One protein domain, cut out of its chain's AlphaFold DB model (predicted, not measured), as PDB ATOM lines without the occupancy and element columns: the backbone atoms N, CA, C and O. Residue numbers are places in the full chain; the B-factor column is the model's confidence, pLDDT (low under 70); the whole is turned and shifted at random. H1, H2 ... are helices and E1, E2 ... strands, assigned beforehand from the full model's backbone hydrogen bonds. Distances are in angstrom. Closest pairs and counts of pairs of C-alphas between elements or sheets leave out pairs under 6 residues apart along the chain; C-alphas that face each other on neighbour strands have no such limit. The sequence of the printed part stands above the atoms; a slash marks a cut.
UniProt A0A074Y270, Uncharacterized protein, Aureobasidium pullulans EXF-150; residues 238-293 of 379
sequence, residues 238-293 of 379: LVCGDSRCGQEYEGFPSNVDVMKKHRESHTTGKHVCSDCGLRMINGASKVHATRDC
ATOM      1  N   LEU A 238     195.960 193.068 185.362       76.62
ATOM      2  CA  LEU A 238     196.991 192.264 185.999       76.62
ATOM      3  C   LEU A 238     197.373 191.142 185.038       76.62
ATOM      4  O   LEU A 238     196.590 190.223 184.819       76.62
ATOM      5  N   VAL A 239     198.590 191.194 184.504       80.00
ATOM      6  CA  VAL A 239     199.125 190.148 183.623       80.00
ATOM      7  C   VAL A 239     200.023 189.205 184.427       80.00
ATOM      8  O   VAL A 239     200.780 189.617 185.320       80.00
ATOM      9  N   CYS A 240     199.910 187.904 184.168       81.12
ATOM     10  CA  CYS A 240     200.830 186.924 184.723       81.12
ATOM     11  C   CYS A 240     202.202 187.076 184.050       81.12
ATOM     12  O   CYS A 240     202.305 187.037 182.830       81.12
ATOM     13  N   GLY A 241     203.263 187.237 184.846       77.62
ATOM     14  CA  GLY A 241     204.622 187.433 184.328       77.62
ATOM     15  C   GLY A 241     205.274 186.173 183.745       77.62
ATOM     16  O   GLY A 241     206.358 186.271 183.177       77.62
ATOM     17  N   ASP A 242     204.653 184.998 183.889       77.88
ATOM     18  CA  ASP A 242     205.141 183.778 183.244       77.88
ATOM     19  C   ASP A 242     204.773 183.816 181.756       77.88
ATOM     20  O   ASP A 242     203.594 183.764 181.390       77.88
ATOM     21  N   SER A 243     205.793 183.894 180.899       73.62
ATOM     22  CA  SER A 243     205.657 183.982 179.440       73.62
ATOM     23  C   SER A 243     204.936 182.787 178.817       73.62
ATOM     24  O   SER A 243     204.476 182.869 177.680       73.62
ATOM     25  N   ARG A 244     204.810 181.680 179.555       78.38
ATOM     26  CA  ARG A 244     204.081 180.488 179.126       78.38
ATOM     27  C   ARG A 244     202.601 180.539 179.469       78.38
ATOM     28  O   ARG A 244     201.876 179.691 178.983       78.38
ATOM     29  N   CYS A 245     202.162 181.459 180.326       78.38
ATOM     30  CA  CYS A 245     200.803 181.481 180.857       78.38
ATOM     31  C   CYS A 245     199.848 182.329 180.014       78.38
ATOM     32  O   CYS A 245     198.780 181.856 179.635       78.38
ATOM     33  N   GLY A 246     200.212 183.594 179.777       73.88
ATOM     34  CA  GLY A 246     199.354 184.562 179.082       73.88
ATOM     35  C   GLY A 246     198.070 184.949 179.830       73.88
ATOM     36  O   GLY A 246     197.210 185.600 179.250       73.88
ATOM     37  N   GLN A 247     197.906 184.549 181.098       80.38
ATOM     38  CA  GLN A 247     196.686 184.834 181.854       80.38
ATOM     39  C   GLN A 247     196.638 186.290 182.323       80.38
ATOM     40  O   GLN A 247     197.580 186.789 182.947       80.38
ATOM     41  N   GLU A 248     195.487 186.920 182.108       81.88
ATOM     42  CA  GLU A 248     195.193 188.289 182.519       81.88
ATOM     43  C   GLU A 248     193.956 188.324 183.424       81.88
ATOM     44  O   GLU A 248     193.042 187.506 183.284       81.88
ATOM     45  N   TYR A 249     193.936 189.266 184.362       78.75
ATOM     46  CA  TYR A 249     192.783 189.584 185.202       78.75
ATOM     47  C   TYR A 249     192.568 191.095 185.204       78.75
ATOM     48  O   TYR A 249     193.517 191.865 185.089       78.75
ATOM     49  N   GLU A 250     191.332 191.542 185.388       74.94
ATOM     50  CA  GLU A 250     191.041 192.958 185.628       74.94
ATOM     51  C   GLU A 250     191.698 193.398 186.949       74.94
ATOM     52  O   GLU A 250     191.677 192.639 187.921       74.94
ATOM     53  N   GLY A 251     192.299 194.589 187.019       68.81
ATOM     54  CA  GLY A 251     193.092 194.994 188.192       68.81
ATOM     55  C   GLY A 251     192.295 195.538 189.378       68.81
ATOM     56  O   GLY A 251     192.646 196.551 189.976       68.81
ATOM     57  N   PHE A 252     191.239 194.823 189.755       69.75
ATOM     58  CA  PHE A 252     190.557 195.018 191.031       69.75
ATOM     59  C   PHE A 252     191.414 194.507 192.203       69.75
ATOM     60  O   PHE A 252     192.204 193.574 192.012       69.75
ATOM     61  N   PRO A 253     191.252 195.038 193.430       68.94
ATOM     62  CA  PRO A 253     192.089 194.671 194.573       68.94
ATOM     63  C   PRO A 253     191.956 193.185 194.922       68.94
ATOM     64  O   PRO A 253     192.963 192.501 195.104       68.94
ATOM     65  N   SER A 254     190.735 192.645 194.893       70.44
ATOM     66  CA  SER A 254     190.473 191.209 195.060       70.44
ATOM     67  C   SER A 254     191.218 190.322 194.048       70.44
ATOM     68  O   SER A 254     191.668 189.226 194.395       70.44
ATOM     69  N   ASN A 255     191.437 190.798 192.819       76.50
ATOM     70  CA  ASN A 255     192.179 190.056 191.799       76.50
ATOM     71  C   ASN A 255     193.701 190.076 192.009       76.50
ATOM     72  O   ASN A 255     194.392 189.242 191.424       76.50
ATOM     73  N   VAL A 256     194.245 190.952 192.862       78.19
ATOM     74  CA  VAL A 256     195.676 190.939 193.220       78.19
ATOM     75  C   VAL A 256     196.012 189.667 193.999       78.19
ATOM     76  O   VAL A 256     196.967 188.961 193.658       78.19
ATOM     77  N   ASP A 257     195.186 189.317 194.984       81.12
ATOM     78  CA  ASP A 257     195.345 188.082 195.758       81.12
ATOM     79  C   ASP A 257     195.084 186.837 194.904       81.12
ATOM     80  O   ASP A 257     195.787 185.827 195.028       81.12
ATOM     81  N   VAL A 258     194.110 186.908 193.990       83.31
ATOM     82  CA  VAL A 258     193.860 185.842 193.007       83.31
ATOM     83  C   VAL A 258     195.062 185.673 192.079       83.31
ATOM     84  O   VAL A 258     195.506 184.546 191.874       83.31
ATOM     85  N   MET A 259     195.644 186.763 191.573       84.69
ATOM     86  CA  MET A 259     196.841 186.737 190.731       84.69
ATOM     87  C   MET A 259     198.044 186.169 191.492       84.69
ATOM     88  O   MET A 259     198.827 185.408 190.925       84.69
ATOM     89  N   LYS A 260     198.190 186.475 192.784       85.88
ATOM     90  CA  LYS A 260     199.242 185.891 193.624       85.88
ATOM     91  C   LYS A 260     199.088 184.372 193.742       85.88
ATOM     92  O   LYS A 260     200.024 183.646 193.416       85.88
ATOM     93  N   LYS A 261     197.895 183.885 194.094       85.81
ATOM     94  CA  LYS A 261     197.594 182.440 194.147       85.81
ATOM     95  C   LYS A 261     197.738 181.773 192.779       85.81
ATOM     96  O   LYS A 261     198.237 180.655 192.669       85.81
ATOM     97  N   HIS A 262     197.337 182.468 191.717       87.75
ATOM     98  CA  HIS A 262     197.555 182.023 190.348       87.75
ATOM     99  C   HIS A 262     199.051 181.863 190.066       87.75
ATOM    100  O   HIS A 262     199.439 180.818 189.563       87.75
ATOM    101  N   ARG A 263     199.906 182.825 190.430       87.38
ATOM    102  CA  ARG A 263     201.372 182.736 190.272       87.38
ATOM    103  C   ARG A 263     201.975 181.583 191.080       87.38
ATOM    104  O   ARG A 263     202.791 180.835 190.559       87.38
ATOM    105  N   GLU A 264     201.509 181.371 192.307       88.44
ATOM    106  CA  GLU A 264     201.903 180.223 193.140       88.44
ATOM    107  C   GLU A 264     201.503 178.877 192.509       88.44
ATOM    108  O   GLU A 264     202.166 177.858 192.722       88.44
ATOM    109  N   SER A 265     200.461 178.851 191.673       87.81
ATOM    110  CA  SER A 265     200.058 177.643 190.943       87.81
ATOM    111  C   SER A 265     201.111 177.152 189.944       87.81
ATOM    112  O   SER A 265     201.189 175.948 189.699       87.81
ATOM    113  N   HIS A 266     201.972 178.042 189.441       86.50
ATOM    114  CA  HIS A 266     203.044 177.699 188.494       86.50
ATOM    115  C   HIS A 266     204.156 176.866 189.133       86.50
ATOM    116  O   HIS A 266     204.909 176.194 188.428       86.50
ATOM    117  N   THR A 267     204.244 176.859 190.463       85.69
ATOM    118  CA  THR A 267     205.213 176.058 191.220       85.69
ATOM    119  C   THR A 267     204.542 174.905 191.959       85.69
ATOM    120  O   THR A 267     205.052 173.786 191.945       85.69
ATOM    121  N   THR A 268     203.375 175.145 192.555       86.25
ATOM    122  CA  THR A 268     202.675 174.181 193.425       86.25
ATOM    123  C   THR A 268     201.609 173.347 192.708       86.25
ATOM    124  O   THR A 268     201.109 172.364 193.258       86.25
ATOM    125  N   GLY A 269     201.250 173.720 191.477       84.44
ATOM    126  CA  GLY A 269     200.195 173.082 190.701       84.44
ATOM    127  C   GLY A 269     200.458 171.603 190.420       84.44
ATOM    128  O   GLY A 269     201.552 171.203 190.005       84.44
ATOM    129  N   LYS A 270     199.418 170.784 190.618       85.00
ATOM    130  CA  LYS A 270     199.448 169.334 190.371       85.00
ATOM    131  C   LYS A 270     199.322 168.987 188.889       85.00
ATOM    132  O   LYS A 270     199.780 167.929 188.470       85.00
ATOM    133  N   HIS A 271     198.700 169.859 188.099       83.38
ATOM    134  CA  HIS A 271     198.467 169.625 186.680       83.38
ATOM    135  C   HIS A 271     199.537 170.325 185.860       83.38
ATOM    136  O   HIS A 271     199.687 171.539 185.947       83.38
ATOM    137  N   VAL A 272     200.268 169.560 185.057       85.00
ATOM    138  CA  VAL A 272     201.369 170.068 184.236       85.00
ATOM    139  C   VAL A 272     200.963 169.997 182.769       85.00
ATOM    140  O   VAL A 272     200.434 168.977 182.324       85.00
ATOM    141  N   CYS A 273     201.166 171.079 182.022       82.81
ATOM    142  CA  CYS A 273     201.067 171.046 180.568       82.81
ATOM    143  C   CYS A 273     202.233 170.227 180.000       82.81
ATOM    144  O   CYS A 273     203.388 170.515 180.312       82.81
ATOM    145  N   SER A 274     201.936 169.232 179.164       80.25
ATOM    146  CA  SER A 274     202.947 168.388 178.513       80.25
ATOM    147  C   SER A 274     203.865 169.165 177.572       80.25
ATOM    148  O   SER A 274     205.019 168.787 177.413       80.25
ATOM    149  N   ASP A 275     203.361 170.249 176.982       78.62
ATOM    150  CA  ASP A 275     204.013 170.906 175.846       78.62
ATOM    151  C   ASP A 275     204.928 172.060 176.288       78.62
ATOM    152  O   ASP A 275     205.974 172.291 175.691       78.62
ATOM    153  N   CYS A 276     204.570 172.780 177.360       79.38
ATOM    154  CA  CYS A 276     205.352 173.914 177.884       79.38
ATOM    155  C   CYS A 276     205.794 173.754 179.351       79.38
ATOM    156  O   CYS A 276     206.460 174.634 179.910       79.38
ATOM    157  N   GLY A 277     205.403 172.661 180.016       82.06
ATOM    158  CA  GLY A 277     205.754 172.396 181.414       82.06
ATOM    159  C   GLY A 277     205.089 173.330 182.432       82.06
ATOM    160  O   GLY A 277     205.494 173.346 183.596       82.06
ATOM    161  N   LEU A 278     204.095 174.129 182.024       84.75
ATOM    162  CA  LEU A 278     203.374 175.040 182.913       84.75
ATOM    163  C   LEU A 278     202.573 174.258 183.958       84.75
ATOM    164  O   LEU A 278     201.814 173.355 183.596       84.75
ATOM    165  N   ARG A 279     202.712 174.613 185.240       86.56
ATOM    166  CA  ARG A 279     201.939 173.994 186.327       86.56
ATOM    167  C   ARG A 279     200.702 174.820 186.653       86.56
ATOM    168  O   ARG A 279     200.732 176.043 186.620       86.56
ATOM    169  N   MET A 280     199.611 174.134 186.968       83.62
ATOM    170  CA  MET A 280     198.305 174.711 187.274       83.62
ATOM    171  C   MET A 280     197.647 173.940 188.427       83.62
ATOM    172  O   MET A 280     197.838 172.730 188.583       83.62
ATOM    173  N   ILE A 281     196.853 174.640 189.244       78.06
ATOM    174  CA  ILE A 281     196.112 174.032 190.370       78.06
ATOM    175  C   ILE A 281     194.911 173.209 189.883       78.06
ATOM    176  O   ILE A 281     194.614 172.170 190.462       78.06
ATOM    177  N   ASN A 282     194.262 173.634 188.797       74.81
ATOM    178  CA  ASN A 282     193.065 172.988 188.251       74.81
ATOM    179  C   ASN A 282     193.384 172.216 186.962       74.81
ATOM    180  O   ASN A 282     194.429 172.424 186.345       74.81
ATOM    181  N   GLY A 283     192.443 171.394 186.484       71.25
ATOM    182  CA  GLY A 283     192.532 170.665 185.205       71.25
ATOM    183  C   GLY A 283     192.573 171.542 183.938       71.25
ATOM    184  O   GLY A 283     192.358 171.042 182.835       71.25
ATOM    185  N   ALA A 284     192.858 172.838 184.083       73.31
ATOM    186  CA  ALA A 284     193.005 173.816 183.011       73.31
ATOM    187  C   ALA A 284     194.190 173.518 182.074       73.31
ATOM    188  O   ALA A 284     194.271 174.117 181.006       73.31
ATOM    189  N   SER A 285     195.062 172.556 182.407       75.75
ATOM    190  CA  SER A 285     196.202 172.176 181.564       75.75
ATOM    191  C   SER A 285     195.814 171.722 180.161       75.75
ATOM    192  O   SER A 285     196.530 172.027 179.211       75.75
ATOM    193  N   LYS A 286     194.658 171.062 180.011       71.56
ATOM    194  CA  LYS A 286     194.124 170.671 178.697       71.56
ATOM    195  C   LYS A 286     193.699 171.884 177.872       71.56
ATOM    196  O   LYS A 286     194.020 171.963 176.695       71.56
ATOM    197  N   VAL A 287     193.005 172.834 178.500       74.31
ATOM    198  CA  VAL A 287     192.544 174.066 177.841       74.31
ATOM    199  C   VAL A 287     193.746 174.913 177.431       74.31
ATOM    200  O   VAL A 287     193.846 175.320 176.274       74.31
ATOM    201  N   HIS A 288     194.705 175.074 178.344       79.12
ATOM    202  CA  HIS A 288     195.959 175.764 178.092       79.12
ATOM    203  C   HIS A 288     196.715 175.155 176.899       79.12
ATOM    204  O   HIS A 288     197.019 175.878 175.954       79.12
ATOM    205  N   ALA A 289     196.920 173.830 176.875       72.81
ATOM    206  CA  ALA A 289     197.588 173.134 175.765       72.81
ATOM    207  C   ALA A 289     196.931 173.413 174.400       72.81
ATOM    208  O   ALA A 289     197.612 173.582 173.392       72.81
ATOM    209  N   THR A 290     195.597 173.514 174.364       69.38
ATOM    210  CA  THR A 290     194.856 173.727 173.111       69.38
ATOM    211  C   THR A 290     194.801 175.171 172.627       69.38
ATOM    212  O   THR A 290     194.636 175.380 171.427       69.38
ATOM    213  N   ARG A 291     194.894 176.165 173.516       67.38
ATOM    214  CA  ARG A 291     194.580 177.560 173.169       67.38
ATOM    215  C   ARG A 291     195.723 178.529 173.437       67.38
ATOM    216  O   ARG A 291     196.023 179.345 172.576       67.38
ATOM    217  N   ASP A 292     196.362 178.389 174.592       69.25
ATOM    218  CA  ASP A 292     197.192 179.441 175.184       69.25
ATOM    219  C   ASP A 292     198.672 179.011 175.318       69.25
ATOM    220  O   ASP A 292     199.524 179.808 175.698       69.25
ATOM    221  N   CYS A 293     198.999 177.748 175.017       74.19
ATOM    222  CA  CYS A 293     200.347 177.197 175.145       74.19
ATOM    223  C   CYS A 293     201.273 177.663 174.004       74.19
ATOM    224  O   CYS A 293     201.026 177.319 172.845       74.19
TER     225      CYS A 293
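This is residues 238 to 293 of the 379 residues of an uncharacterized protein of Aureobasidium pullulans EXF-150 (UniProt A0A074Y270). A long helix, H1, runs along one side of the longest axis, with residues 238 to 250 folded back on themselves beside it. A second folded-back loop, residues 269 to 284, lies at its last end and leads into the short helix H2. The 56 printed residues hold E1, H1 and H2 in that order, mostly helix, with under half of the residues in named elements; the whole is compact, radius of gyration of the C-alphas 10.9 A, yet elongated, 32 by 20 by 16 A.

Strand E1 is residues 248 to 250. Helix H1, residues 253 to 268, runs 23.1 A from C-alpha 253 at (192.089, 194.671, 194.573). Helix H2, residues 285 to 291, runs 10.1 A to C-alpha 291 at (194.580, 177.560, 173.169).

Residues 238 to 239 pair antiparallel with 248 to 249 of E1, and 271 to 272 with 279 to 280. The closest C-alphas of E1 and H1, Tyr 249 and Asn 255, are 6.6 A apart. H2 is apart from E1 and H1. Every O i to N i+4 pair is within hydrogen-bond range in H2, 9 of 12 in H1.

The C-alphas farthest apart, Pro 253 and Ser 274, are 32.7 A apart. The printed part has no cut; E1 to H1 is a tight link, H1 to H2 a long one. Residues 251 to 253 and 290 to 292 are under pLDDT 70.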